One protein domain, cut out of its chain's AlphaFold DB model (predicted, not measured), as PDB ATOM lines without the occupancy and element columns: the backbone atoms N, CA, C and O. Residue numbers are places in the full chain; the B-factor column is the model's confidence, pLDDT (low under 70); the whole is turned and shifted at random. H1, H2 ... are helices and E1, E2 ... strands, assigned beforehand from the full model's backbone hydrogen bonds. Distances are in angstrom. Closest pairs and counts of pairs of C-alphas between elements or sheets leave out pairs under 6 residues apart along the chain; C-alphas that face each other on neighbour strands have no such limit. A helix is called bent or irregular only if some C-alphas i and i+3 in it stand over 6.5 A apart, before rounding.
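What this domain is: This is residues 32 to 240 of the 241 residues of an uncharacterized protein of Deltaproteobacteria bacterium RIFCSPHIGHO2_02_FULL_40_11 (UniProt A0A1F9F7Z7). One twisted sheet is folded back on itself into a sandwich: the leaf E3 E4 E5 E2 E1 E11 faces the leaf E9 E10 E7 E6, with E8 as the hinge and the opposite side, between E3 and E6, left open. The long loop of residues 95 to 132 passes over the outside of the second leaf, the short H1 and H2 lie at one end of the sandwich, and H4 lies off the sheet at one end of the longest axis. The 209 printed residues hold four named helices and eleven named strands, in the order E1 to E5, H1, E6 to E10, H2, E11, H3, H4; the sheet, E3 E4 E5 E2 E1 E11 E8 E9 E10 E7 E6, is antiparallel. The class is mixed, with 93 residues, under half, in named elements; the whole is compact, radius of gyration of the C-alphas 16.8 A, spanning 50 by 36 by 36 A.

How they stand to each other: Start at E1, residues 37 to 39, a hairpin with E2, residues 44 to 50: N 39 and O 45 are 2.8 A apart. Next come E3, residues 59 to 62, E4, 70 to 74, and E5, 82 to 88, a meander, each strand the antiparallel neighbour of the one before; look at N 61 and O 71, 2.8 A, and N 72 and O 85, 2.8 A. E5 returns beside E2, with N 50 and O 82 at 2.7 A, closing a Greek key, a meander whose last strand neighbours the strand before it. H1, residues 90 to 94, only just grazes the sheet. E6, 133 to 137, and E7, 141 to 147, form a hairpin, N 136 and O 143 being 2.8 A apart. E8, 156 to 162, E9, 167 to 174, and E10, 184 to 190, are a second meander, and E7 to E10 a second Greek key; N 158 and O 171, N 172 and O 186, and N 144 and O 187 are 2.8, 2.7 and 2.8 A apart. H2, 191 to 195, is on the sheet at a height of 6.8 A, over none of its strands. E11, 202 to 204, pairs with E1, N 38 and O 203 at 2.8 A, and meets E8 only at a point, C-alphas 203 and 162, 4.4 A. H3, 207 to 212, grazes the sheet; it is irregular, but only just, with C-alphas 208 and 211 6.9 A apart. H4, 225 to 238, is not on the sheet. Every O i to N i+4 pair is within hydrogen-bond range in H2 and H4; H1 has 0 of 1, with 2 of 2 O i to N i+3, and H3 0 of 2, with 2 of 3.

Where its parts are: Find C-alpha 37 at (12.119, -11.807, 12.070), where E1 begins. E10 runs 20.3 A from C-alpha 184 at (8.151, -26.196, 21.415). H4 runs 19.9 A to C-alpha 238 at (16.886, -30.208, 12.913).

The domain as a whole: The C-alphas farthest apart, of Glu 67 and Asp 225, are 50.2 A apart. The printed part has no cut; H1 to E6 and H3 to H4 are long links. Mean pLDDT of the printed part is 77.2, with 47 residues under 70, among them 121 to 132, 194 to 202 and 234 to 240.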
ATOM      1  N   LYS A  32      20.687 -24.014   8.381       55.25
ATOM      2  CA  LYS A  32      19.851 -22.830   8.140       55.25
ATOM      3  C   LYS A  32      18.999 -22.630   9.383       55.25
ATOM      4  O   LYS A  32      18.278 -23.535   9.769       55.25
ATOM      5  N   LEU A  33      19.089 -21.487  10.043       58.28
ATOM      6  CA  LEU A  33      18.175 -21.179  11.142       58.28
ATOM      7  C   LEU A  33      16.785 -20.823  10.578       58.28
ATOM      8  O   LEU A  33      16.689 -20.381   9.427       58.28
ATOM      9  N   PRO A  34      15.688 -21.015  11.333       61.56
ATOM     10  CA  PRO A  34      14.399 -20.464  10.942       61.56
ATOM     11  C   PRO A  34      14.537 -18.946  10.789       61.56
ATOM     12  O   PRO A  34      15.128 -18.287  11.643       61.56
ATOM     13  N   ASN A  35      13.970 -18.390   9.714       68.69
ATOM     14  CA  ASN A  35      13.934 -16.945   9.472       68.69
ATOM     15  C   ASN A  35      12.928 -16.265  10.414       68.69
ATOM     16  O   ASN A  35      11.915 -15.720   9.980       68.69
ATOM     17  N   VAL A  36      13.194 -16.326  11.716       74.06
ATOM     18  CA  VAL A  36      12.478 -15.539  12.714       74.06
ATOM     19  C   VAL A  36      12.891 -14.091  12.519       74.06
ATOM     20  O   VAL A  36      14.079 -13.766  12.566       74.06
ATOM     21  N   THR A  37      11.905 -13.237  12.272       78.75
ATOM     22  CA  THR A  37      12.119 -11.807  12.070       78.75
ATOM     23  C   THR A  37      11.372 -11.047  13.143       78.75
ATOM     24  O   THR A  37      10.176 -11.244  13.334       78.75
ATOM     25  N   LEU A  38      12.079 -10.170  13.836       77.06
ATOM     26  CA  LEU A  38      11.508  -9.219  14.769       77.06
ATOM     27  C   LEU A  38      11.666  -7.827  14.157       77.06
ATOM     28  O   LEU A  38      12.783  -7.363  13.940       77.06
ATOM     29  N   THR A  39      10.553  -7.183  13.839       80.94
ATOM     30  CA  THR A  39      10.516  -5.835  13.270       80.94
ATOM     31  C   THR A  39      10.204  -4.841  14.375       80.94
ATOM     32  O   THR A  39       9.193  -4.968  15.072       80.94
ATOM     33  N   PHE A  40      11.080  -3.850  14.533       75.94
ATOM     34  CA  PHE A  40      10.931  -2.786  15.518       75.94
ATOM     35  C   PHE A  40      10.153  -1.606  14.949       75.94
ATOM     36  O   PHE A  40      10.319  -1.231  13.791       75.94
ATOM     37  N   GLY A  41       9.325  -1.001  15.795       73.25
ATOM     38  CA  GLY A  41       8.464   0.117  15.447       73.25
ATOM     39  C   GLY A  41       7.314   0.230  16.440       73.25
ATOM     40  O   GLY A  41       7.368  -0.328  17.538       73.25
ATOM     41  N   ASP A  42       6.272   0.945  16.032       77.00
ATOM     42  CA  ASP A  42       4.968   0.907  16.682       77.00
ATOM     43  C   ASP A  42       3.915   0.569  15.613       77.00
ATOM     44  O   ASP A  42       3.612   1.424  14.773       77.00
ATOM     45  N   PRO A  43       3.415  -0.680  15.561       84.75
ATOM     46  CA  PRO A  43       3.628  -1.765  16.525       84.75
ATOM     47  C   PRO A  43       4.954  -2.528  16.344       84.75
ATOM     48  O   PRO A  43       5.596  -2.468  15.297       84.75
ATOM     49  N   VAL A  44       5.334  -3.304  17.365       80.75
ATOM     50  CA  VAL A  44       6.386  -4.328  17.267       80.75
ATOM     51  C   VAL A  44       5.790  -5.593  16.655       80.75
ATOM     52  O   VAL A  44       4.702  -6.020  17.053       80.75
ATOM     53  N   THR A  45       6.511  -6.215  15.720       85.81
ATOM     54  CA  THR A  45       6.041  -7.423  15.031       85.81
ATOM     55  C   THR A  45       7.053  -8.558  15.119       85.81
ATOM     56  O   THR A  45       8.197  -8.397  14.704       85.81
ATOM     57  N   LEU A  46       6.626  -9.721  15.614       82.50
ATOM     58  CA  LEU A  46       7.394 -10.967  15.596       82.50
ATOM     59  C   LEU A  46       6.798 -11.914  14.551       82.50
ATOM     60  O   LEU A  46       5.662 -12.356  14.698       82.50
ATOM     61  N   THR A  47       7.586 -12.255  13.538       85.44
ATOM     62  CA  THR A  47       7.223 -13.177  12.460       85.44
ATOM     63  C   THR A  47       8.015 -14.471  12.585       85.44
ATOM     64  O   THR A  47       9.247 -14.459  12.614       85.44
ATOM     65  N   ILE A  48       7.302 -15.594  12.625       79.81
ATOM     66  CA  ILE A  48       7.874 -16.937  12.712       79.81
ATOM     67  C   ILE A  48       7.323 -17.787  11.559       79.81
ATOM     68  O   ILE A  48       6.111 -18.007  11.499       79.81
ATOM     69  N   PRO A  49       8.178 -18.294  10.655       79.25
ATOM     70  CA  PRO A  49       7.741 -19.178   9.583       79.25
ATOM     71  C   PRO A  49       7.368 -20.565  10.128       79.25
ATOM     72  O   PRO A  49       8.132 -21.195  10.861       79.25
ATOM     73  N   LEU A  50       6.208 -21.067   9.717       73.19
ATOM     74  CA  LEU A  50       5.698 -22.409   9.984       73.19
ATOM     75  C   LEU A  50       6.209 -23.368   8.906       73.19
ATOM     76  O   LEU A  50       5.532 -23.709   7.935       73.19
ATOM     77  N   ASN A  51       7.462 -23.786   9.053       65.31
ATOM     78  CA  ASN A  51       8.061 -24.732   8.120       65.31
ATOM     79  C   ASN A  51       7.399 -26.113   8.259       65.31
ATOM     80  O   ASN A  51       7.300 -26.648   9.359       65.31
ATOM     81  N   LYS A  52       7.017 -26.719   7.126       62.97
ATOM     82  CA  LYS A  52       6.416 -28.069   7.013       62.97
ATOM     83  C   LYS A  52       4.965 -28.210   7.508       62.97
ATOM     84  O   LYS A  52       4.441 -29.318   7.448       62.97
ATOM     85  N   GLN A  53       4.304 -27.128   7.922       62.84
ATOM     86  CA  GLN A  53       2.865 -27.130   8.201       62.84
ATOM     87  C   GLN A  53       2.116 -26.408   7.071       62.84
ATOM     88  O   GLN A  53       2.386 -25.245   6.764       62.84
ATOM     89  N   GLU A  54       1.188 -27.105   6.414       67.75
ATOM     90  CA  GLU A  54       0.285 -26.473   5.451       67.75
ATOM     91  C   GLU A  54      -0.805 -25.714   6.206       67.75
ATOM     92  O   GLU A  54      -1.738 -26.300   6.753       67.75
ATOM     93  N   VAL A  55      -0.686 -24.388   6.228       74.19
ATOM     94  CA  VAL A  55      -1.745 -23.510   6.719       74.19
ATOM     95  C   VAL A  55      -2.555 -23.036   5.521       74.19
ATOM     96  O   VAL A  55      -2.019 -22.393   4.624       74.19
ATOM     97  N   THR A  56      -3.848 -23.349   5.493       78.50
ATOM     98  CA  THR A  56      -4.748 -23.005   4.376       78.50
ATOM     99  C   THR A  56      -5.651 -21.809   4.667       78.50
ATOM    100  O   THR A  56      -6.378 -21.356   3.785       78.50
ATOM    101  N   VAL A  57      -5.613 -21.283   5.893       79.94
ATOM    102  CA  VAL A  57      -6.512 -20.224   6.358       79.94
ATOM    103  C   VAL A  57      -5.742 -19.057   6.961       79.94
ATOM    104  O   VAL A  57      -4.746 -19.250   7.654       79.94
ATOM    105  N   THR A  58      -6.242 -17.844   6.730       86.06
ATOM    106  CA  THR A  58      -5.830 -16.654   7.483       86.06
ATOM    107  C   THR A  58      -6.706 -16.528   8.722       86.06
ATOM    108  O   THR A  58      -7.931 -16.630   8.630       86.06
ATOM    109  N   ALA A  59      -6.097 -16.267   9.874       85.31
ATOM    110  CA  ALA A  59      -6.824 -15.964  11.101       85.31
ATOM    111  C   ALA A  59      -6.159 -14.799  11.831       85.31
ATOM    112  O   ALA A  59      -4.937 -14.763  11.938       85.31
ATOM    113  N   THR A  60      -6.968 -13.880  12.358       90.12
ATOM    114  CA  THR A  60      -6.513 -12.801  13.239       90.12
ATOM    115  C   THR A  60      -7.224 -12.946  14.572       90.12
ATOM    116  O   THR A  60      -8.453 -12.958  14.632       90.12
ATOM    117  N   ILE A  61      -6.443 -13.079  15.637       84.00
ATOM    118  CA  ILE A  61      -6.922 -13.319  16.992       84.00
ATOM    119  C   ILE A  61      -6.511 -12.110  17.835       84.00
ATOM    120  O   ILE A  61      -5.311 -11.914  18.046       84.00
ATOM    121  N   PRO A  62      -7.462 -11.282  18.302       85.44
ATOM    122  CA  PRO A  62      -7.137 -10.183  19.198       85.44
ATOM    123  C   PRO A  62      -6.646 -10.735  20.535       85.44
ATOM    124  O   PRO A  62      -7.137 -11.758  21.019       85.44
ATOM    125  N   ILE A  63      -5.687 -10.044  21.137       78.25
ATOM    126  CA  ILE A  63      -5.140 -10.395  22.442       78.25
ATOM    127  C   ILE A  63      -6.024  -9.739  23.509       78.25
ATOM    128  O   ILE A  63      -6.085  -8.507  23.543       78.25
ATOM    129  N   PRO A  64      -6.752 -10.502  24.356       74.81
ATOM    130  CA  PRO A  64      -7.640  -9.908  25.344       74.81
ATOM    131  C   PRO A  64      -6.914  -8.901  26.229       74.81
ATOM    132  O   PRO A  64      -5.779  -9.128  26.655       74.81
ATOM    133  N   ASP A  65      -7.598  -7.789  26.489       74.12
ATOM    134  CA  ASP A  65      -7.152  -6.704  27.368       74.12
ATOM    135  C   ASP A  65      -5.911  -5.931  26.891       74.12
ATOM    136  O   ASP A  65      -5.435  -5.043  27.600       74.12
ATOM    137  N   LEU A  66      -5.430  -6.204  25.673       77.31
ATOM    138  CA  LEU A  66      -4.396  -5.431  24.995       77.31
ATOM    139  C   LEU A  66      -4.935  -4.858  23.687       77.31
ATOM    140  O   LEU A  66      -4.942  -5.505  22.640       77.31
ATOM    141  N   GLU A  67      -5.386  -3.611  23.757       84.75
ATOM    142  CA  GLU A  67      -5.900  -2.899  22.594       84.75
ATOM    143  C   GLU A  67      -4.852  -2.835  21.474       84.75
ATOM    144  O   GLU A  67      -3.693  -2.494  21.702       84.75
ATOM    145  N   GLY A  68      -5.265  -3.201  20.258       87.00
ATOM    146  CA  GLY A  68      -4.414  -3.206  19.067       87.00
ATOM    147  C   GLY A  68      -3.410  -4.360  18.978       87.00
ATOM    148  O   GLY A  68      -2.772  -4.504  17.936       87.00
ATOM    149  N   ALA A  69      -3.278  -5.200  20.011       84.75
ATOM    150  CA  ALA A  69      -2.429  -6.384  19.960       84.75
ATOM    151  C   ALA A  69      -3.191  -7.582  19.367       84.75
ATOM    152  O   ALA A  69      -4.338  -7.858  19.733       84.75
ATOM    153  N   PHE A  70      -2.561  -8.310  18.449       87.56
ATOM    154  CA  PHE A  70      -3.168  -9.474  17.806       87.56
ATOM    155  C   PHE A  70      -2.128 -10.498  17.358       87.56
ATOM    156  O   PHE A  70      -0.984 -10.173  17.042       87.56
ATOM    157  N   LEU A  71      -2.564 -11.752  17.289       84.31
ATOM    158  CA  LEU A  71      -1.862 -12.833  16.618       84.31
ATOM    159  C   LEU A  71      -2.499 -13.038  15.244       84.31
ATOM    160  O   LEU A  71      -3.701 -13.284  15.149       84.31
ATOM    161  N   GLN A  72      -1.710 -12.939  14.187       88.56
ATOM    162  CA  GLN A  72      -2.126 -13.225  12.827       88.56
ATOM    163  C   GLN A  72      -1.430 -14.479  12.320       88.56
ATOM    164  O   GLN A  72      -0.252 -14.714  12.555       88.56
ATOM    165  N   ILE A  73      -2.186 -15.283  11.601       84.50
ATOM    166  CA  ILE A  73      -1.728 -16.483  10.932       84.50
ATOM    167  C   ILE A  73      -1.898 -16.242   9.446       84.50
ATOM    168  O   ILE A  73      -3.000 -15.906   9.005       84.50
ATOM    169  N   ASN A  74      -0.832 -16.459   8.687       88.06
ATOM    170  CA  ASN A  74      -0.852 -16.350   7.240       88.06
ATOM    171  C   ASN A  74      -0.657 -17.731   6.598       88.06
ATOM    172  O   ASN A  74       0.181 -18.515   7.057       88.06
ATOM    173  N   PRO A  75      -1.427 -18.042   5.542       87.19
ATOM    174  CA  PRO A  75      -1.380 -19.336   4.885       87.19
ATOM    175  C   PRO A  75      -0.085 -19.543   4.103       87.19
ATOM    176  O   PRO A  75       0.560 -18.596   3.647       87.19
ATOM    177  N   THR A  76       0.243 -20.811   3.885       85.44
ATOM    178  CA  THR A  76       1.312 -21.222   2.979       85.44
ATOM    179  C   THR A  76       0.920 -20.880   1.542       85.44
ATOM    180  O   THR A  76      -0.181 -21.187   1.087       85.44
ATOM    181  N   THR A  77       1.836 -20.258   0.805       84.69
ATOM    182  CA  THR A  77       1.690 -19.980  -0.630       84.69
ATOM    183  C   THR A  77       2.733 -20.769  -1.416       84.69
ATOM    184  O   THR A  77       3.660 -21.334  -0.839       84.69
ATOM    185  N   LYS A  78       2.625 -20.793  -2.749       82.50
ATOM    186  CA  LYS A  78       3.607 -21.475  -3.609       82.50
ATOM    187  C   LYS A  78       5.048 -20.997  -3.360       82.50
ATOM    188  O   LYS A  78       5.976 -21.792  -3.473       82.50
ATOM    189  N   ASP A  79       5.208 -19.723  -3.004       81.31
ATOM    190  CA  ASP A  79       6.508 -19.053  -2.920       81.31
ATOM    191  C   ASP A  79       6.928 -18.704  -1.479       81.31
ATOM    192  O   ASP A  79       8.037 -18.209  -1.270       81.31
ATOM    193  N   LYS A  80       6.065 -18.931  -0.476       80.12
ATOM    194  CA  LYS A  80       6.339 -18.603   0.934       80.12
ATOM    195  C   LYS A  80       5.716 -19.623   1.893       80.12
ATOM    196  O   LYS A  80       4.542 -19.955   1.703       80.12
ATOM    197  N   PRO A  81       6.445 -20.074   2.933       81.69
ATOM    198  CA  PRO A  81       5.852 -20.878   3.999       81.69
ATOM    199  C   PRO A  81       4.747 -20.085   4.706       81.69
ATOM    200  O   PRO A  81       4.753 -18.853   4.679       81.69
ATOM    201  N   GLY A  82       3.813 -20.790   5.348       83.19
ATOM    202  CA  GLY A  82       2.899 -20.155   6.291       83.19
ATOM    203  C   GLY A  82       3.686 -19.497   7.421       83.19
ATOM    204  O   GLY A  82       4.837 -19.852   7.679       83.19
ATOM    205  N   GLU A  83       3.093 -18.526   8.099       85.88
ATOM    206  CA  GLU A  83       3.769 -17.799   9.174       85.88
ATOM    207  C   GLU A  83       2.794 -17.384  10.270       85.88
ATOM    208  O   GLU A  83       1.603 -17.161  10.034       85.88
ATOM    209  N   VAL A  84       3.333 -17.267  11.479       82.06
ATOM    210  CA  VAL A  84       2.675 -16.646  12.625       82.06
ATOM    211  C   VAL A  84       3.289 -15.272  12.825       82.06
ATOM    212  O   VAL A  84       4.508 -15.134  12.901       82.06
ATOM    213  N   VAL A  85       2.432 -14.267  12.922       87.00
ATOM    214  CA  VAL A  85       2.784 -12.863  13.083       87.00
ATOM    215  C   VAL A  85       2.121 -12.345  14.349       87.00
ATOM    216  O   VAL A  85       0.914 -12.133  14.400       87.00
ATOM    217  N   LEU A  86       2.907 -12.138  15.392       84.06
ATOM    218  CA  LEU A  86       2.461 -11.459  16.598       84.06
ATOM    219  C   LEU A  86       2.694  -9.958  16.427       84.06
ATOM    220  O   LEU A  86       3.823  -9.538  16.190       84.06
ATOM    221  N   THR A  87       1.646  -9.161  16.614       87.50
ATOM    222  CA  THR A  87       1.704  -7.698  16.577       87.50
ATOM    223  C   THR A  87       1.317  -7.135  17.935       87.50
ATOM    224  O   THR A  87       0.254  -7.463  18.461       87.50
ATOM    225  N   VAL A  88       2.170  -6.280  18.502       82.88
ATOM    226  CA  VAL A  88       1.939  -5.649  19.806       82.88
ATOM    227  C   VAL A  88       2.249  -4.152  19.706       82.88
ATOM    228  O   VAL A  88       3.402  -3.793  19.452       82.88
ATOM    229  N   PRO A  89       1.258  -3.261  19.882       84.44
ATOM    230  CA  PRO A  89       1.495  -1.825  19.898       84.44
ATOM    231  C   PRO A  89       2.209  -1.416  21.182       84.44
ATOM    232  O   PRO A  89       2.061  -2.055  22.227       84.44
ATOM    233  N   ARG A  90       2.946  -0.307  21.132       79.06
ATOM    234  CA  ARG A  90       3.650   0.222  22.307       79.06
ATOM    235  C   ARG A  90       2.692   0.505  23.471       79.06
ATOM    236  O   ARG A  90       3.018   0.216  24.619       79.06
ATOM    237  N   SER A  91       1.496   1.009  23.170       80.75
ATOM    238  CA  SER A  91       0.465   1.335  24.164       80.75
ATOM    239  C   SER A  91       0.018   0.138  25.010       80.75
ATOM    240  O   SER A  91      -0.387   0.324  26.157       80.75
ATOM    241  N   ALA A  92       0.130  -1.094  24.496       78.56
ATOM    242  CA  ALA A  92      -0.221  -2.305  25.236       78.56
ATOM    243  C   ALA A  92       0.651  -2.496  26.494       78.56
ATOM    244  O   ALA A  92       0.173  -3.012  27.503       78.56
ATOM    245  N   PHE A  93       1.905  -2.036  26.465       72.06
ATOM    246  CA  PHE A  93       2.857  -2.164  27.578       72.06
ATOM    247  C   PHE A  93       2.664  -1.106  28.678       72.06
ATOM    248  O   PHE A  93       3.092  -1.295  29.823       72.06
ATOM    249  N   ASP A  94       1.984  -0.006  28.352       76.31
ATOM    250  CA  ASP A  94       1.647   1.057  29.299       76.31
ATOM    251  C   ASP A  94       0.346   0.766  30.068       76.31
ATOM    252  O   ASP A  94      -0.009   1.503  30.991       76.31
ATOM    253  N   ASN A  95      -0.353  -0.327  29.743       74.50
ATOM    254  CA  ASN A  95      -1.598  -0.707  30.402       74.50
ATOM    255  C   ASN A  95      -1.342  -1.124  31.873       74.50
ATOM    256  O   ASN A  95      -0.685  -2.134  32.133       74.50
ATOM    257  N   PRO A  96      -1.871  -0.403  32.881       71.12
ATOM    258  CA  PRO A  96      -1.635  -0.729  34.288       71.12
ATOM    259  C   PRO A  96      -2.340  -2.018  34.730       71.12
ATOM    260  O   PRO A  96      -1.815  -2.734  35.581       71.12
ATOM    261  N   ASN A  97      -3.481  -2.361  34.123       69.25
ATOM    262  CA  ASN A  97      -4.207  -3.602  34.423       69.25
ATOM    263  C   ASN A  97      -3.422  -4.837  33.964       69.25
ATOM    264  O   ASN A  97      -3.579  -5.923  34.518       69.25
ATOM    265  N   PHE A  98      -2.549  -4.664  32.971       64.19
ATOM    266  CA  PHE A  98      -1.662  -5.710  32.488       64.19
ATOM    267  C   PHE A  98      -0.586  -6.082  33.531       64.19
ATOM    268  O   PHE A  98      -0.266  -7.256  33.698       64.19
ATOM    269  N   ARG A  99      -0.092  -5.111  34.316       65.56
ATOM    270  CA  ARG A  99       0.989  -5.313  35.308       65.56
ATOM    271  C   ARG A  99       0.578  -6.101  36.554       65.56
ATOM    272  O   ARG A  99       1.444  -6.480  37.335       65.56
ATOM    273  N   LEU A 100      -0.722  -6.306  36.760       67.31
ATOM    274  CA  LEU A 100      -1.289  -6.890  37.979       67.31
ATOM    275  C   LEU A 100      -1.714  -8.355  37.818       67.31
ATOM    276  O   LEU A 100      -2.353  -8.901  38.713       67.31
ATOM    277  N   ARG A 101      -1.401  -8.993  36.684       71.06
ATOM    278  CA  ARG A 101      -1.777 -10.391  36.460       71.06
ATOM    279  C   ARG A 101      -0.865 -11.369  37.175       71.06
ATOM    280  O   ARG A 101       0.334 -11.129  37.327       71.06
ATOM    281  N   ASP A 102      -1.452 -12.509  37.532       76.81
ATOM    282  CA  ASP A 102      -0.720 -13.643  38.076       76.81
ATOM    283  C   ASP A 102       0.411 -14.030  37.124       76.81
ATOM    284  O   ASP A 102       0.211 -14.008  35.912       76.81
ATOM    285  N   PRO A 103       1.613 -14.361  37.609       81.69
ATOM    286  CA  PRO A 103       2.680 -14.825  36.737       81.69
ATOM    287  C   PRO A 103       2.451 -16.254  36.228       81.69
ATOM    288  O   PRO A 103       1.909 -17.080  36.960       81.69
ATOM    289  N   ALA A 104       2.937 -16.582  35.025       83.31
ATOM    290  CA  ALA A 104       2.940 -17.962  34.524       83.31
ATOM    291  C   ALA A 104       4.288 -18.433  34.012       83.31
ATOM    292  O   ALA A 104       5.165 -17.666  33.611       83.31
ATOM    293  N   THR A 105       4.369 -19.753  34.021       89.00
ATOM    294  CA  THR A 105       5.424 -20.619  33.521       89.00
ATOM    295  C   THR A 105       5.143 -21.044  32.074       89.00
ATOM    296  O   THR A 105       4.112 -20.699  31.486       89.00
ATOM    297  N   LEU A 106       6.026 -21.862  31.499       86.81
ATOM    298  CA  LEU A 106       5.711 -22.626  30.291       86.81
ATOM    299  C   LEU A 106       4.504 -23.554  30.519       86.81
ATOM    300  O   LEU A 106       4.224 -23.930  31.672       86.81
ATOM    301  N   PRO A 107       3.826 -23.997  29.440       82.19
ATOM    302  CA  PRO A 107       2.919 -25.133  29.519       82.19
ATOM    303  C   PRO A 107       3.596 -26.329  30.204       82.19
ATOM    304  O   PRO A 107       4.793 -26.581  30.032       82.19
ATOM    305  N   GLY A 108       2.841 -27.028  31.050       82.19
ATOM    306  CA  GLY A 108       3.378 -28.093  31.905       82.19
ATOM    307  C   GLY A 108       4.075 -27.610  33.186       82.19
ATOM    308  O   GLY A 108       4.629 -28.430  33.912       82.19
ATOM    309  N   GLY A 109       4.053 -26.307  33.499       85.81
ATOM    310  CA  GLY A 109       4.532 -25.776  34.786       85.81
ATOM    311  C   GLY A 109       6.036 -25.497  34.862       85.81
ATOM    312  O   GLY A 109       6.554 -25.190  35.935       85.81
ATOM    313  N   ARG A 110       6.762 -25.619  33.744       88.06
ATOM    314  CA  ARG A 110       8.224 -25.465  33.705       88.06
ATOM    315  C   ARG A 110       8.647 -24.002  33.691       88.06
ATOM    316  O   ARG A 110       8.012 -23.177  33.042       88.06
ATOM    317  N   ALA A 111       9.756 -23.698  34.354       89.81
ATOM    318  CA  ALA A 111      10.316 -22.355  34.356       89.81
ATOM    319  C   ALA A 111      10.541 -21.834  32.925       89.81
ATOM    320  O   ALA A 111      11.021 -22.563  32.056       89.81
ATOM    321  N   LEU A 112      10.199 -20.568  32.694       87.56
ATOM    322  CA  LEU A 112      10.540 -19.858  31.468       87.56
ATOM    323  C   LEU A 112      12.076 -19.809  31.313       87.56
ATOM    324  O   LEU A 112      12.758 -19.364  32.245       87.56
ATOM    325  N   PRO A 113      12.628 -20.238  30.162       86.25
ATOM    326  CA  PRO A 113      14.063 -20.203  29.908       86.25
ATOM    327  C   PRO A 113      14.640 -18.798  30.099       86.25
ATOM    328  O   PRO A 113      14.055 -17.820  29.642       86.25
ATOM    329  N   ASN A 114      15.796 -18.699  30.761       82.38
ATOM    330  CA  ASN A 114      16.517 -17.442  31.018       82.38
ATOM    331  C   ASN A 114      15.685 -16.325  31.692       82.38
ATOM    332  O   ASN A 114      16.022 -15.146  31.569       82.38
ATOM    333  N   VAL A 115      14.628 -16.675  32.433       83.69
ATOM    334  CA  VAL A 115      13.878 -15.740  33.282       83.69
ATOM    335  C   VAL A 115      14.248 -16.007  34.748       83.69
ATOM    336  O   VAL A 115      14.042 -17.129  35.205       83.69
ATOM    337  N   PRO A 116      14.760 -15.019  35.516       78.94
ATOM    338  CA  PRO A 116      15.257 -15.240  36.882       78.94
ATOM    339  C   PRO A 116      14.259 -15.896  37.846       78.94
ATOM    340  O   PRO A 116      14.653 -16.719  38.665       78.94
ATOM    341  N   GLU A 117      12.966 -15.573  37.736       82.06
ATOM    342  CA  GLU A 117      11.906 -16.198  38.545       82.06
ATOM    343  C   GLU A 117      11.226 -17.393  37.854       82.06
ATOM    344  O   GLU A 117      10.275 -17.965  38.387       82.06
ATOM    345  N   GLY A 118      11.655 -17.742  36.637       81.25
ATOM    346  CA  GLY A 118      11.032 -18.780  35.815       81.25
ATOM    347  C   GLY A 118       9.588 -18.479  35.400       81.25
ATOM    348  O   GLY A 118       8.904 -19.365  34.893       81.25
ATOM    349  N   LYS A 119       9.104 -17.255  35.619       83.94
ATOM    350  CA  LYS A 119       7.730 -16.826  35.352       83.94
ATOM    351  C   LYS A 119       7.693 -15.349  34.972       83.94
ATOM    352  O   LYS A 119       8.516 -14.571  35.452       83.94
ATOM    353  N   LEU A 120       6.738 -14.962  34.130       78.38
ATOM    354  CA  LEU A 120       6.485 -13.562  33.770       78.38
ATOM    355  C   LEU A 120       5.078 -13.146  34.233       78.38
ATOM    356  O   LEU A 120       4.180 -13.984  34.144       78.38
ATOM    357  N   PRO A 121       4.865 -11.906  34.725       66.69
ATOM    358  CA  PRO A 121       3.529 -11.375  35.037       66.69
ATOM    359  C   PRO A 121       2.732 -11.229  33.733       66.69
ATOM    360  O   PRO A 121       3.088 -10.379  32.929       66.69
ATOM    361  N   HIS A 122       1.722 -12.070  33.467       66.88
ATOM    362  CA  HIS A 122       1.353 -12.407  32.079       66.88
ATOM    363  C   HIS A 122      -0.153 -12.384  31.741       66.88
ATOM    364  O   HIS A 122      -1.017 -12.559  32.596       66.88
ATOM    365  N   VAL A 123      -0.453 -12.269  30.436       61.12
ATOM    366  CA  VAL A 123      -1.685 -12.760  29.787       61.12
ATOM    367  C   VAL A 123      -1.306 -14.027  29.005       61.12
ATOM    368  O   VAL A 123      -0.781 -13.903  27.903       61.12
ATOM    369  N   ALA A 124      -1.568 -15.232  29.524       62.47
ATOM    370  CA  ALA A 124      -1.422 -16.459  28.734       62.47
ATOM    371  C   ALA A 124      -2.662 -16.594  27.874       62.47
ATOM    372  O   ALA A 124      -3.709 -17.058  28.328       62.47
ATOM    373  N   ILE A 125      -2.556 -16.178  26.620       63.66
ATOM    374  CA  ILE A 125      -3.577 -16.538  25.646       63.66
ATOM    375  C   ILE A 125      -3.211 -17.905  25.141       63.66
ATOM    376  O   ILE A 125      -2.272 -18.037  24.361       63.66
ATOM    377  N   ASN A 126      -3.962 -18.893  25.600       64.56
ATOM    378  CA  ASN A 126      -3.946 -20.196  24.987       64.56
ATOM    379  C   ASN A 126      -4.879 -20.170  23.775       64.56
ATOM    380  O   ASN A 126      -6.089 -19.967  23.901       64.56
ATOM    381  N   VAL A 127      -4.313 -20.372  22.592       63.62
ATOM    382  CA  VAL A 127      -5.109 -20.637  21.396       63.62
ATOM    383  C   VAL A 127      -5.274 -22.153  21.277       63.62
ATOM    384  O   VAL A 127      -4.484 -22.818  20.611       63.62
ATOM    385  N   GLU A 128      -6.310 -22.710  21.917       58.75
ATOM    386  CA  GLU A 128      -6.541 -24.170  21.995       58.75
ATOM    387  C   GLU A 128      -6.616 -24.837  20.615       58.75
ATOM    388  O   GLU A 128      -6.120 -25.942  20.408       58.75
ATOM    389  N   LYS A 129      -7.176 -24.128  19.626       58.91
ATOM    390  CA  LYS A 129      -7.244 -24.588  18.229       58.91
ATOM    391  C   LYS A 129      -5.861 -24.769  17.578       58.91
ATOM    392  O   LYS A 129      -5.792 -25.277  16.466       58.91
ATOM    393  N   TRP A 130      -4.800 -24.294  18.230       60.59
ATOM    394  CA  TRP A 130      -3.422 -24.201  17.749       60.59
ATOM    395  C   TRP A 130      -2.454 -24.775  18.794       60.59
ATOM    396  O   TRP A 130      -1.424 -24.186  19.111       60.59
ATOM    397  N   HIS A 131      -2.806 -25.935  19.352       64.06
ATOM    398  CA  HIS A 131      -1.918 -26.769  20.171       64.06
ATOM    399  C   HIS A 131      -1.392 -26.140  21.474       64.06
ATOM    400  O   HIS A 131      -0.453 -26.676  22.055       64.06
ATOM    401  N   ASN A 132      -2.009 -25.065  21.978       69.12
ATOM    402  CA  ASN A 132      -1.562 -24.311  23.158       69.12
ATOM    403  C   ASN A 132      -0.387 -23.345  22.927       69.12
ATOM    404  O   ASN A 132       0.461 -23.171  23.810       69.12
ATOM    405  N   VAL A 133      -0.350 -22.657  21.775       73.44
ATOM    406  CA  VAL A 133       0.453 -21.424  21.646       73.44
ATOM    407  C   VAL A 133       0.142 -20.515  22.832       73.44
ATOM    408  O   VAL A 133      -1.030 -20.284  23.123       73.44
ATOM    409  N   THR A 134       1.181 -20.031  23.512       78.75
ATOM    410  CA  THR A 134       1.046 -19.197  24.708       78.75
ATOM    411  C   THR A 134       1.840 -17.918  24.544       78.75
ATOM    412  O   THR A 134       3.044 -17.940  24.299       78.75
ATOM    413  N   PHE A 135       1.165 -16.788  24.695       77.31
ATOM    414  CA  PHE A 135       1.809 -15.487  24.692       77.31
ATOM    415  C   PHE A 135       2.191 -15.065  26.114       77.31
ATOM    416  O   PHE A 135       1.467 -15.341  27.067       77.31
ATOM    417  N   TYR A 136       3.330 -14.397  26.252       80.44
ATOM    418  CA  TYR A 136       3.802 -13.824  27.500       80.44
ATOM    419  C   TYR A 136       4.174 -12.380  27.253       80.44
ATOM    420  O   TYR A 136       4.808 -12.021  26.266       80.44
ATOM    421  N   LEU A 137       3.841 -11.547  28.211       76.06
ATOM    422  CA  LEU A 137       4.296 -10.179  28.247       76.06
ATOM    423  C   LEU A 137       4.764  -9.902  29.658       76.06
ATOM    424  O   LEU A 137       4.332 -10.567  30.588       76.06
ATOM    425  N   GLY A 138       5.661  -8.949  29.808       75.81
ATOM    426  CA  GLY A 138       6.128  -8.430  31.078       75.81
ATOM    427  C   GLY A 138       6.454  -6.952  30.922       75.81
ATOM    428  O   GLY A 138       6.310  -6.378  29.844       75.81
ATOM    429  N   VAL A 139       6.916  -6.323  32.003       74.31
ATOM    430  CA  VAL A 139       7.198  -4.876  32.009       74.31
ATOM    431  C   VAL A 139       8.250  -4.491  30.967       74.31
ATOM    432  O   VAL A 139       8.127  -3.445  30.343       74.31
ATOM    433  N   GLU A 140       9.251  -5.340  30.735       78.12
ATOM    434  CA  GLU A 140      10.370  -5.051  29.821       78.12
ATOM    435  C   GLU A 140      10.535  -6.084  28.707       78.12
ATOM    436  O   GLU A 140      11.343  -5.897  27.798       78.12
ATOM    437  N   VAL A 141       9.767  -7.173  28.748       81.75
ATOM    438  CA  VAL A 141       9.922  -8.300  27.828       81.75
ATOM    439  C   VAL A 141       8.596  -8.722  27.215       81.75
ATOM    440  O   VAL A 141       7.538  -8.577  27.817       81.75
ATOM    441  N   ALA A 142       8.671  -9.279  26.018       79.81
ATOM    442  CA  ALA A 142       7.590  -9.993  25.364       79.81
ATOM    443  C   ALA A 142       8.108 -11.372  24.965       79.81
ATOM    444  O   ALA A 142       9.272 -11.513  24.589       79.81
ATOM    445  N   ALA A 143       7.264 -12.390  25.073       82.81
ATOM    446  CA  ALA A 143       7.628 -13.749  24.731       82.81
ATOM    447  C   ALA A 143       6.467 -14.521  24.103       82.81
ATOM    448  O   ALA A 143       5.299 -14.210  24.305       82.81
ATOM    449  N   LEU A 144       6.787 -15.559  23.345       82.81
ATOM    450  CA  LEU A 144       5.836 -16.424  22.670       82.81
ATOM    451  C   LEU A 144       6.334 -17.860  22.775       82.81
ATOM    452  O   LEU A 144       7.464 -18.156  22.395       82.81
ATOM    453  N   PHE A 145       5.484 -18.749  23.267       85.00
ATOM    454  CA  PHE A 145       5.689 -20.184  23.204       85.00
ATOM    455  C   PHE A 145       4.837 -20.776  22.083       85.00
ATOM    456  O   PHE A 145       3.617 -20.612  22.082       85.00
ATOM    457  N   ILE A 146       5.479 -21.472  21.148       79.88
ATOM    458  CA  ILE A 146       4.835 -22.199  20.058       79.88
ATOM    459  C   ILE A 146       5.111 -23.692  20.251       79.88
ATOM    460  O   ILE A 146       6.263 -24.104  20.118       79.88
ATOM    461  N   PRO A 147       4.089 -24.507  20.537       77.81
ATOM    462  CA  PRO A 147       4.220 -25.957  20.597       77.81
ATOM    463  C   PRO A 147       4.629 -26.512  19.226       77.81
ATOM    464  O   PRO A 147       4.212 -25.997  18.189       77.81
ATOM    465  N   THR A 148       5.425 -27.579  19.206       74.12
ATOM    466  CA  THR A 148       5.765 -28.290  17.961       74.12
ATOM    467  C   THR A 148       5.197 -29.704  17.975       74.12
ATOM    468  O   THR A 148       4.860 -30.238  19.023       74.12
ATOM    469  N   ASP A 149       5.077 -30.349  16.814       65.50
ATOM    470  CA  ASP A 149       4.534 -31.719  16.745       65.50
ATOM    471  C   ASP A 149       5.560 -32.777  17.172       65.50
ATOM    472  O   ASP A 149       5.208 -33.861  17.632       65.50
ATOM    473  N   LYS A 150       6.850 -32.454  17.032       68.06
ATOM    474  CA  LYS A 150       7.973 -33.302  17.430       68.06
ATOM    475  C   LYS A 150       8.734 -32.647  18.568       68.06
ATOM    476  O   LYS A 150       9.117 -31.479  18.460       68.06
ATOM    477  N   GLY A 151       8.906 -33.413  19.636       66.12
ATOM    478  CA  GLY A 151       9.703 -33.038  20.790       66.12
ATOM    479  C   GLY A 151      11.102 -33.610  20.673       66.12
ATOM    480  O   GLY A 151      11.278 -34.700  20.135       66.12
ATOM    481  N   ASP A 152      12.066 -32.858  21.190       71.44
ATOM    482  CA  ASP A 152      13.442 -33.305  21.378       71.44
ATOM    483  C   ASP A 152      13.758 -33.351  22.868       71.44
ATOM    484  O   ASP A 152      13.065 -32.741  23.682       71.44
ATOM    485  N   ASP A 153      14.846 -34.026  23.220       79.00
ATOM    486  CA  ASP A 153      15.329 -34.108  24.602       79.00
ATOM    487  C   ASP A 153      16.367 -33.023  24.933       79.00
ATOM    488  O   ASP A 153      16.886 -32.972  26.045       79.00
ATOM    489  N   VAL A 154      16.699 -32.159  23.967       78.81
ATOM    490  CA  VAL A 154      17.762 -31.155  24.100       78.81
ATOM    491  C   VAL A 154      17.187 -29.751  24.067       78.81
ATOM    492  O   VAL A 154      16.455 -29.387  23.145       78.81
ATOM    493  N   GLU A 155      17.564 -28.949  25.060       86.25
ATOM    494  CA  GLU A 155      17.312 -27.517  25.043       86.25
ATOM    495  C   GLU A 155      18.374 -26.809  24.199       86.25
ATOM    496  O   GLU A 155      19.568 -26.913  24.483       86.25
ATOM    497  N   LEU A 156      17.938 -26.055  23.189       85.00
ATOM    498  CA  LEU A 156      18.816 -25.245  22.340       85.00
ATOM    499  C   LEU A 156      18.406 -23.782  22.431       85.00
ATOM    500  O   LEU A 156      17.299 -23.440  22.034       85.00
ATOM    501  N   THR A 157      19.294 -22.913  22.907       88.25
ATOM    502  CA  THR A 157      19.041 -21.470  22.994       88.25
ATOM    503  C   THR A 157      19.965 -20.697  22.060       88.25
ATOM    504  O   THR A 157      21.183 -20.830  22.137       88.25
ATOM    505  N   LEU A 158      19.381 -19.857  21.208       85.50
ATOM    506  CA  LEU A 158      20.064 -18.961  20.276       85.50
ATOM    507  C   LEU A 158      19.735 -17.507  20.636       85.50
ATOM    508  O   LEU A 158      18.553 -17.192  20.797       85.50
ATOM    509  N   PRO A 159      20.723 -16.604  20.737       85.38
ATOM    510  CA  PRO A 159      20.441 -15.190  20.940       85.38
ATOM    511  C   PRO A 159      19.797 -14.574  19.693       85.38
ATOM    512  O   PRO A 159      20.099 -14.950  18.562       85.38
ATOM    513  N   ILE A 160      18.930 -13.589  19.913       81.19
ATOM    514  CA  ILE A 160      18.415 -12.692  18.880       81.19
ATOM    515  C   ILE A 160      19.170 -11.376  19.031       81.19
ATOM    516  O   ILE A 160      19.175 -10.772  20.110       81.19
ATOM    517  N   THR A 161      19.794 -10.935  17.944       78.56
ATOM    518  CA  THR A 161      20.603  -9.719  17.903       78.56
ATOM    519  C   THR A 161      20.018  -8.702  16.934       78.56
ATOM    520  O   THR A 161      19.442  -9.059  15.907       78.56
ATOM    521  N   ASP A 162      20.142  -7.419  17.269       77.06
ATOM    522  CA  ASP A 162      19.840  -6.350  16.316       77.06
ATOM    523  C   ASP A 162      20.991  -6.147  15.310       77.06
ATOM    524  O   ASP A 162      22.070  -6.728  15.432       77.06
ATOM    525  N   ASN A 163      20.783  -5.271  14.323       74.75
ATOM    526  CA  ASN A 163      21.786  -4.955  13.298       74.75
ATOM    527  C   ASN A 163      23.113  -4.385  13.849       74.75
ATOM    528  O   ASN A 163      24.090  -4.313  13.109       74.75
ATOM    529  N   SER A 164      23.166  -3.966  15.119       76.56
ATOM    530  CA  SER A 164      24.404  -3.533  15.782       76.56
ATOM    531  C   SER A 164      25.143  -4.675  16.492       76.56
ATOM    532  O   SER A 164      26.229  -4.463  17.027       76.56
ATOM    533  N   GLY A 165      24.576  -5.887  16.493       77.38
ATOM    534  CA  GLY A 165      25.096  -7.054  17.205       77.38
ATOM    535  C   GLY A 165      24.742  -7.078  18.693       77.38
ATOM    536  O   GLY A 165      25.281  -7.900  19.430       77.38
ATOM    537  N   ARG A 166      23.853  -6.190  19.154       81.25
ATOM    538  CA  ARG A 166      23.400  -6.155  20.547       81.25
ATOM    539  C   ARG A 166      22.348  -7.232  20.785       81.25
ATOM    540  O   ARG A 166      21.400  -7.348  20.010       81.25
ATOM    541  N   ASP A 167      22.486  -7.957  21.892       84.19
ATOM    542  CA  ASP A 167      21.486  -8.923  22.342       84.19
ATOM    543  C   ASP A 167      20.212  -8.210  22.766       84.19
ATOM    544  O   ASP A 167      20.213  -7.334  23.632       84.19
ATOM    545  N   ILE A 168      19.113  -8.619  22.158       84.25
ATOM    546  CA  ILE A 168      17.791  -8.067  22.438       84.25
ATOM    547  C   ILE A 168      16.790  -9.156  22.813       84.25
ATOM    548  O   ILE A 168      15.648  -8.846  23.129       84.25
ATOM    549  N   GLY A 169      17.185 -10.425  22.762       87.12
ATOM    550  CA  GLY A 169      16.306 -11.554  23.008       87.12
ATOM    551  C   GLY A 169      16.988 -12.886  22.749       87.12
ATOM    552  O   GLY A 169      18.201 -12.956  22.564       87.12
ATOM    553  N   PHE A 170      16.193 -13.945  22.720       87.81
ATOM    554  CA  PHE A 170      16.614 -15.285  22.349       87.81
ATOM    555  C   PHE A 170      15.425 -16.114  21.865       87.81
ATOM    556  O   PHE A 170      14.264 -15.811  22.143       87.81
ATOM    557  N   ILE A 171      15.735 -17.194  21.161       86.31
ATOM    558  CA  ILE A 171      14.834 -18.315  20.924       86.31
ATOM    559  C   ILE A 171      15.397 -19.539  21.636       86.31
ATOM    560  O   ILE A 171      16.587 -19.827  21.540       86.31
ATOM    561  N   THR A 172      14.540 -20.269  22.329       87.88
ATOM    562  CA  THR A 172      14.857 -21.530  22.985       87.88
ATOM    563  C   THR A 172      13.969 -22.621  22.406       87.88
ATOM    564  O   THR A 172      12.747 -22.532  22.491       87.88
ATOM    565  N   LYS A 173      14.557 -23.676  21.844       86.00
ATOM    566  CA  LYS A 173      13.861 -24.946  21.655       86.00
ATOM    567  C   LYS A 173      13.720 -25.587  23.026       86.00
ATOM    568  O   LYS A 173      14.705 -26.002  23.625       86.00
ATOM    569  N   VAL A 174      12.501 -25.599  23.532       88.56
ATOM    570  CA  VAL A 174      12.134 -26.208  24.800       88.56
ATOM    571  C   VAL A 174      11.961 -27.710  24.564       88.56
ATOM    572  O   VAL A 174      11.114 -28.095  23.747       88.56
ATOM    573  N   PRO A 175      12.715 -28.564  25.278       87.75
ATOM    574  CA  PRO A 175      12.623 -30.002  25.108       87.75
ATOM    575  C   PRO A 175      11.287 -30.534  25.625       87.75
ATOM    576  O   PRO A 175      10.484 -29.826  26.247       87.75
ATOM    577  N   THR A 176      11.056 -31.810  25.386       87.31
ATOM    578  CA  THR A 176       9.897 -32.532  25.889       87.31
ATOM    579  C   THR A 176       9.934 -32.632  27.412       87.31
ATOM    580  O   THR A 176      10.996 -32.787  28.012       87.31
ATOM    581  N   ASP A 177       8.778 -32.494  28.062       84.06
ATOM    582  CA  ASP A 177       8.670 -32.708  29.503       84.06
ATOM    583  C   ASP A 177       8.678 -34.207  29.875       84.06
ATOM    584  O   ASP A 177       8.689 -35.095  29.018       84.06
ATOM    585  N   ALA A 178       8.644 -34.502  31.179       83.94
ATOM    586  CA  ALA A 178       8.650 -35.873  31.696       83.94
ATOM    587  C   ALA A 178       7.462 -36.731  31.210       83.94
ATOM    588  O   ALA A 178       7.566 -37.956  31.162       83.94
ATOM    589  N   ASN A 179       6.350 -36.099  30.825       83.19
ATOM    590  CA  ASN A 179       5.162 -36.763  30.288       83.19
ATOM    591  C   ASN A 179       5.213 -36.913  28.764       83.19
ATOM    592  O   ASN A 179       4.237 -37.353  28.156       83.19
ATOM    593  N   LYS A 180       6.344 -36.566  28.147       80.31
ATOM    594  CA  LYS A 180       6.532 -36.502  26.701       80.31
ATOM    595  C   LYS A 180       5.607 -35.480  26.018       80.31
ATOM    596  O   LYS A 180       5.122 -35.717  24.913       80.31
ATOM    597  N   GLN A 181       5.342 -34.359  26.692       80.75
ATOM    598  CA  GLN A 181       4.469 -33.280  26.229       80.75
ATOM    599  C   GLN A 181       5.145 -31.898  26.335       80.75
ATOM    600  O   GLN A 181       6.278 -31.758  26.800       80.75
ATOM    601  N   ASN A 182       4.419 -30.862  25.899       82.44
ATOM    602  CA  ASN A 182       4.729 -29.443  26.113       82.44
ATOM    603  C   ASN A 182       6.065 -28.944  25.528       82.44
ATOM    604  O   ASN A 182       6.575 -27.919  25.978       82.44
ATOM    605  N   HIS A 183       6.639 -29.629  24.542       86.31
ATOM    606  CA  HIS A 183       7.803 -29.166  23.779       86.31
ATOM    607  C   HIS A 183       7.427 -28.098  22.749       86.31
ATOM    608  O   HIS A 183       6.288 -28.028  22.286       86.31
ATOM    609  N   GLY A 184       8.393 -27.260  22.381       83.50
ATOM    610  CA  GLY A 184       8.151 -26.196  21.415       83.50
ATOM    611  C   GLY A 184       9.265 -25.166  21.337       83.50
ATOM    612  O   GLY A 184      10.348 -25.356  21.876       83.50
ATOM    613  N   TYR A 185       8.989 -24.045  20.685       85.06
ATOM    614  CA  TYR A 185       9.873 -22.887  20.640       85.06
ATOM    615  C   TYR A 185       9.385 -21.813  21.601       85.06
ATOM    616  O   TYR A 185       8.240 -21.385  21.524       85.06
ATOM    617  N   PHE A 186      10.261 -21.344  22.479       87.19
ATOM    618  CA  PHE A 186      10.054 -20.177  23.319       87.19
ATOM    619  C   PHE A 186      10.906 -19.023  22.795       87.19
ATOM    620  O   PHE A 186      12.128 -19.080  22.838       87.19
ATOM    621  N   VAL A 187      10.271 -17.979  22.280       86.38
ATOM    622  CA  VAL A 187      10.938 -16.761  21.813       86.38
ATOM    623  C   VAL A 187      10.714 -15.681  22.848       86.38
ATOM    624  O   VAL A 187       9.568 -15.450  23.207       86.38
ATOM    625  N   MET A 188      11.761 -14.994  23.295       86.88
ATOM    626  CA  MET A 188      11.653 -13.848  24.196       86.88
ATOM    627  C   MET A 188      12.516 -12.698  23.701       86.88
ATOM    628  O   MET A 188      13.631 -12.909  23.235       86.88
ATOM    629  N   PHE A 189      12.032 -11.471  23.840       83.69
ATOM    630  CA  PHE A 189      12.797 -10.272  23.529       83.69
ATOM    631  C   PHE A 189      12.490  -9.142  24.505       83.69
ATOM    632  O   PHE A 189      11.399  -9.052  25.067       83.69
ATOM    633  N   ASN A 190      13.471  -8.270  24.706       82.25
ATOM    634  CA  ASN A 190      13.337  -7.043  25.464       82.25
ATOM    635  C   ASN A 190      12.744  -5.958  24.560       82.25
ATOM    636  O   ASN A 190      13.376  -5.500  23.602       82.25
ATOM    637  N   TRP A 191      11.516  -5.545  24.863       73.38
ATOM    638  CA  TRP A 191      10.794  -4.599  24.021       73.38
ATOM    639  C   TRP A 191      11.253  -3.145  24.254       73.38
ATOM    640  O   TRP A 191      11.147  -2.311  23.352       73.38
ATOM    641  N   ASN A 192      11.810  -2.825  25.428       73.00
ATOM    642  CA  ASN A 192      12.408  -1.509  25.669       73.00
ATOM    643  C   ASN A 192      13.594  -1.308  24.724       73.00
ATOM    644  O   ASN A 192      13.631  -0.324  23.992       73.00
ATOM    645  N   LEU A 193      14.497  -2.288  24.645       72.94
ATOM    646  CA  LEU A 193      15.638  -2.249  23.724       72.94
ATOM    647  C   LEU A 193      15.202  -2.209  22.252       72.94
ATOM    648  O   LEU A 193      15.826  -1.516  21.446       72.94
ATOM    649  N   ALA A 194      14.118  -2.916  21.927       61.91
ATOM    650  CA  ALA A 194      13.494  -2.931  20.610       61.91
ATOM    651  C   ALA A 194      12.931  -1.559  20.201       61.91
ATOM    652  O   ALA A 194      13.159  -1.100  19.086       61.91
ATOM    653  N   THR A 195      12.216  -0.882  21.102       61.84
ATOM    654  CA  THR A 195      11.503   0.369  20.792       61.84
ATOM    655  C   THR A 195      12.341   1.631  20.982       61.84
ATOM    656  O   THR A 195      12.012   2.666  20.412       61.84
ATOM    657  N   THR A 196      13.432   1.570  21.751       62.56
ATOM    658  CA  THR A 196      14.388   2.682  21.879       62.56
ATOM    659  C   THR A 196      15.517   2.615  20.852       62.56
ATOM    660  O   THR A 196      16.438   3.425  20.913       62.56
ATOM    661  N   ASN A 197      15.506   1.639  19.936       57.94
ATOM    662  CA  ASN A 197      16.498   1.566  18.872       57.94
ATOM    663  C   ASN A 197      16.209   2.669  17.829       57.94
ATOM    664  O   ASN A 197      15.183   2.595  17.151       57.94
ATOM    665  N   PRO A 198      17.087   3.677  17.660       49.53
ATOM    666  CA  PRO A 198      16.834   4.829  16.789       49.53
ATOM    667  C   PRO A 198      16.780   4.490  15.289       49.53
ATOM    668  O   PRO A 198      16.570   5.385  14.474       49.53
ATOM    669  N   LEU A 199      16.992   3.227  14.905       52.62
ATOM    670  CA  LEU A 199      17.143   2.809  13.514       52.62
ATOM    671  C   LEU A 199      15.909   2.161  12.867       52.62
ATOM    672  O   LEU A 199      16.046   1.759  11.718       52.62
ATOM    673  N   ASN A 200      14.740   2.044  13.524       57.78
ATOM    674  CA  ASN A 200      13.618   1.228  13.003       57.78
ATOM    675  C   ASN A 200      14.147  -0.115  12.465       57.78
ATOM    676  O   ASN A 200      14.102  -0.407  11.270       57.78
ATOM    677  N   GLY A 201      14.821  -0.856  13.343       63.53
ATOM    678  CA  GLY A 201      15.600  -2.017  12.938       63.53
ATOM    679  C   GLY A 201      14.742  -3.255  12.699       63.53
ATOM    680  O   GLY A 201      13.607  -3.373  13.158       63.53
ATOM    681  N   THR A 202      15.349  -4.226  12.040       69.00
ATOM    682  CA  THR A 202      14.956  -5.625  12.147       69.00
ATOM    683  C   THR A 202      16.002  -6.342  12.990       69.00
ATOM    684  O   THR A 202      17.176  -5.970  13.001       69.00
ATOM    685  N   ALA A 203      15.574  -7.360  13.722       70.44
ATOM    686  CA  ALA A 203      16.455  -8.375  14.259       70.44
ATOM    687  C   ALA A 203      16.073  -9.714  13.658       70.44
ATOM    688  O   ALA A 203      14.892 -10.039  13.509       70.44
ATOM    689  N   THR A 204      17.085 -10.484  13.305       69.50
ATOM    690  CA  THR A 204      16.920 -11.804  12.718       69.50
ATOM    691  C   THR A 204      17.854 -12.772  13.415       69.50
ATOM    692  O   THR A 204      18.882 -12.383  13.971       69.50
ATOM    693  N   LEU A 205      17.496 -14.052  13.400       70.44
ATOM    694  CA  LEU A 205      18.458 -15.093  13.736       70.44
ATOM    695  C   LEU A 205      19.478 -15.165  12.607       70.44
ATOM    696  O   LEU A 205      19.129 -15.482  11.468       70.44
ATOM    697  N   ARG A 206      20.736 -14.849  12.908       69.62
ATOM    698  CA  ARG A 206      21.803 -14.876  11.911       69.62
ATOM    699  C   ARG A 206      22.571 -16.179  12.050       69.62
ATOM    700  O   ARG A 206      22.863 -16.617  13.157       69.62
ATOM    701  N   ASN A 207      22.960 -16.785  10.930       69.00
ATOM    702  CA  ASN A 207      23.802 -17.989  10.961       69.00
ATOM    703  C   ASN A 207      25.122 -17.742  11.698       69.00
ATOM    704  O   ASN A 207      25.656 -18.653  12.322       69.00
ATOM    705  N   GLU A 208      25.635 -16.512  11.656       69.75
ATOM    706  CA  GLU A 208      26.810 -16.140  12.434       69.75
ATOM    707  C   GLU A 208      26.570 -16.257  13.937       69.75
ATOM    708  O   GLU A 208      27.517 -16.575  14.627       69.75
ATOM    709  N   ASP A 209      25.346 -16.139  14.457       73.56
ATOM    710  CA  ASP A 209      25.059 -16.285  15.889       73.56
ATOM    711  C   ASP A 209      25.117 -17.754  16.373       73.56
ATOM    712  O   ASP A 209      25.012 -18.013  17.572       73.56
ATOM    713  N   ILE A 210      25.350 -18.737  15.487       72.75
ATOM    714  CA  ILE A 210      25.390 -20.163  15.858       72.75
ATOM    715  C   ILE A 210      26.516 -20.512  16.838       72.75
ATOM    716  O   ILE A 210      26.359 -21.411  17.660       72.75
ATOM    717  N   HIS A 211      27.633 -19.775  16.817       75.06
ATOM    718  CA  HIS A 211      28.717 -19.965  17.790       75.06
ATOM    719  C   HIS A 211      28.300 -19.580  19.218       75.06
ATOM    720  O   HIS A 211      28.991 -19.911  20.176       75.06
ATOM    721  N   ARG A 212      27.165 -18.889  19.360       81.44
ATOM    722  CA  ARG A 212      26.597 -18.421  20.627       81.44
ATOM    723  C   ARG A 212      25.460 -19.317  21.116       81.44
ATOM    724  O   ARG A 212      24.794 -18.965  22.089       81.44
ATOM    725  N   VAL A 213      25.233 -20.453  20.448       83.75
ATOM    726  CA  VAL A 213      24.290 -21.480  20.897       83.75
ATOM    727  C   VAL A 213      24.637 -21.908  22.313       83.75
ATOM    728  O   VAL A 213      25.793 -22.197  22.635       83.75
ATOM    729  N   LYS A 214      23.598 -21.999  23.138       86.50
ATOM    730  CA  LYS A 214      23.648 -22.718  24.402       86.50
ATOM    731  C   LYS A 214      22.866 -24.017  24.297       86.50
ATOM    732  O   LYS A 214      21.747 -24.022  23.790       86.50
ATOM    733  N   VAL A 215      23.444 -25.086  24.820       85.50
ATOM    734  CA  VAL A 215      22.838 -26.409  24.938       85.50
ATOM    735  C   VAL A 215      22.628 -26.694  26.413       85.50
ATOM    736  O   VAL A 215      23.599 -26.729  27.170       85.50
ATOM    737  N   ASN A 216      21.378 -26.880  26.837       86.19
ATOM    738  CA  ASN A 216      21.039 -27.104  28.249       86.19
ATOM    739  C   ASN A 216      21.707 -26.061  29.178       86.19
ATOM    740  O   ASN A 216      22.292 -26.396  30.208       86.19
ATOM    741  N   GLY A 217      21.700 -24.793  28.755       84.38
ATOM    742  CA  GLY A 217      22.330 -23.673  29.463       84.38
ATOM    743  C   GLY A 217      23.851 -23.513  29.298       84.38
ATOM    744  O   GLY A 217      24.356 -22.439  29.623       84.38
ATOM    745  N   LYS A 218      24.572 -24.503  28.756       85.12
ATOM    746  CA  LYS A 218      26.028 -24.456  28.522       85.12
ATOM    747  C   LYS A 218      26.358 -23.906  27.139       85.12
ATOM    748  O   LYS A 218      25.718 -24.272  26.160       85.12
ATOM    749  N   THR A 219      27.376 -23.068  27.024       85.50
ATOM    750  CA  THR A 219      27.961 -22.670  25.736       85.50
ATOM    751  C   THR A 219      28.666 -23.851  25.065       85.50
ATOM    752  O   THR A 219      29.073 -24.800  25.734       85.50
ATOM    753  N   LEU A 220      28.860 -23.788  23.743       80.81
ATOM    754  CA  LEU A 220      29.584 -24.831  23.001       80.81
ATOM    755  C   LEU A 220      31.012 -25.074  23.532       80.81
ATOM    756  O   LEU A 220      31.537 -26.172  23.396       80.81
ATOM    757  N   GLU A 221      31.640 -24.067  24.143       82.31
ATOM    758  CA  GLU A 221      32.986 -24.166  24.721       82.31
ATOM    759  C   GLU A 221      33.019 -24.940  26.048       82.31
ATOM    760  O   GLU A 221      34.062 -25.476  26.422       82.31
ATOM    761  N   GLU A 222      31.885 -25.011  26.746       84.56
ATOM    762  CA  GLU A 222      31.719 -25.715  28.025       84.56
ATOM    763  C   GLU A 222      31.317 -27.189  27.846       84.56
ATOM    764  O   GLU A 222      31.217 -27.923  28.833       84.56
ATOM    765  N   LEU A 223      31.064 -27.625  26.610       81.62
ATOM    766  CA  LEU A 223      30.702 -29.001  26.281       81.62
ATOM    767  C   LEU A 223      31.950 -29.876  26.097       81.62
ATOM    768  O   LEU A 223      32.958 -29.456  25.527       81.62
ATOM    769  N   SER A 224      31.862 -31.124  26.552       84.81
ATOM    770  CA  SER A 224      32.826 -32.172  26.207       84.81
ATOM    771  C   SER A 224      32.750 -32.538  24.719       84.81
ATOM    772  O   SER A 224      31.748 -32.283  24.053       84.81
ATOM    773  N   ASP A 225      33.795 -33.178  24.186       80.81
ATOM    774  CA  ASP A 225      33.826 -33.600  22.774       80.81
ATOM    775  C   ASP A 225      32.693 -34.590  22.425       80.81
ATOM    776  O   ASP A 225      32.180 -34.576  21.305       80.81
ATOM    777  N   GLU A 226      32.270 -35.419  23.385       81.44
ATOM    778  CA  GLU A 226      31.147 -36.355  23.236       81.44
ATOM    779  C   GLU A 226      29.797 -35.621  23.215       81.44
ATOM    780  O   GLU A 226      29.002 -35.833  22.299       81.44
ATOM    781  N   GLU A 227      29.577 -34.683  24.150       80.38
ATOM    782  CA  GLU A 227      28.390 -33.812  24.154       80.38
ATOM    783  C   GLU A 227      28.310 -32.989  22.858       80.38
ATOM    784  O   GLU A 227      27.239 -32.863  22.269       80.38
ATOM    785  N   LEU A 228      29.439 -32.460  22.375       77.44
ATOM    786  CA  LEU A 228      29.500 -31.730  21.109       77.44
ATOM    787  C   LEU A 228      29.082 -32.609  19.932       77.44
ATOM    788  O   LEU A 228      28.300 -32.159  19.100       77.44
ATOM    789  N   ALA A 229      29.580 -33.844  19.843       76.44
ATOM    790  CA  ALA A 229      29.228 -34.749  18.752       76.44
ATOM    791  C   ALA A 229      27.720 -35.059  18.719       76.44
ATOM    792  O   ALA A 229      27.108 -34.995  17.652       76.44
ATOM    793  N   GLU A 230      27.115 -35.325  19.879       76.69
ATOM    794  CA  GLU A 230      25.674 -35.578  20.001       76.69
ATOM    795  C   GLU A 230      24.840 -34.339  19.640       76.69
ATOM    796  O   GLU A 230      23.865 -34.415  18.889       76.69
ATOM    797  N   VAL A 231      25.245 -33.173  20.148       73.56
ATOM    798  CA  VAL A 231      24.604 -31.888  19.854       73.56
ATOM    799  C   VAL A 231      24.660 -31.587  18.366       73.56
ATOM    800  O   VAL A 231      23.659 -31.165  17.795       73.56
ATOM    801  N   TRP A 232      25.809 -31.793  17.728       71.69
ATOM    802  CA  TRP A 232      25.965 -31.510  16.308       71.69
ATOM    803  C   TRP A 232      25.128 -32.425  15.437       71.69
ATOM    804  O   TRP A 232      24.582 -31.943  14.449       71.69
ATOM    805  N   ASP A 233      24.978 -33.698  15.796       71.56
ATOM    806  CA  ASP A 233      24.082 -34.593  15.071       71.56
ATOM    807  C   ASP A 233      22.643 -34.061  15.126       71.56
ATOM    808  O   ASP A 233      22.044 -33.809  14.079       71.56
ATOM    809  N   LYS A 234      22.159 -33.702  16.323       68.12
ATOM    810  CA  LYS A 234      20.812 -33.149  16.554       68.12
ATOM    811  C   LYS A 234      20.580 -31.787  15.892       68.12
ATOM    812  O   LYS A 234      19.584 -31.601  15.197       68.12
ATOM    813  N   ILE A 235      21.513 -30.842  16.040       65.31
ATOM    814  CA  ILE A 235      21.483 -29.546  15.339       65.31
ATOM    815  C   ILE A 235      21.487 -29.796  13.825       65.31
ATOM    816  O   ILE A 235      20.721 -29.182  13.087       65.31
ATOM    817  N   SER A 236      22.320 -30.714  13.334       64.94
ATOM    818  CA  SER A 236      22.370 -31.005  11.905       64.94
ATOM    819  C   SER A 236      21.074 -31.628  11.401       64.94
ATOM    820  O   SER A 236      20.667 -31.295  10.301       64.94
ATOM    821  N   GLU A 237      20.410 -32.505  12.149       65.25
ATOM    822  CA  GLU A 237      19.121 -33.078  11.753       65.25
ATOM    823  C   GLU A 237      18.003 -32.042  11.738       65.25
ATOM    824  O   GLU A 237      17.247 -31.968  10.767       65.25
ATOM    825  N   GLU A 238      17.941 -31.206  12.769       59.53
ATOM    826  CA  GLU A 238      16.886 -30.208  12.913       59.53
ATOM    827  C   GLU A 238      17.009 -29.089  11.874       59.53
ATOM    828  O   GLU A 238      16.011 -28.617  11.324       59.53
ATOM    829  N   PHE A 239      18.246 -28.706  11.550       55.47
ATOM    830  CA  PHE A 239      18.547 -27.654  10.587       55.47
ATOM    831  C   PHE A 239      19.153 -28.177   9.272       55.47
ATOM    832  O   PHE A 239      19.778 -27.413   8.526       55.47
ATOM    833  N   LYS A 240      18.963 -29.465   8.949       45.16
ATOM    834  CA  LYS A 240      19.162 -30.005   7.595       45.16
ATOM    835  C   LYS A 240      18.028 -29.456   6.727       45.16
ATOM    836  O   LYS A 240      16.891 -29.925   6.786       45.16
TER     837      LYS A 240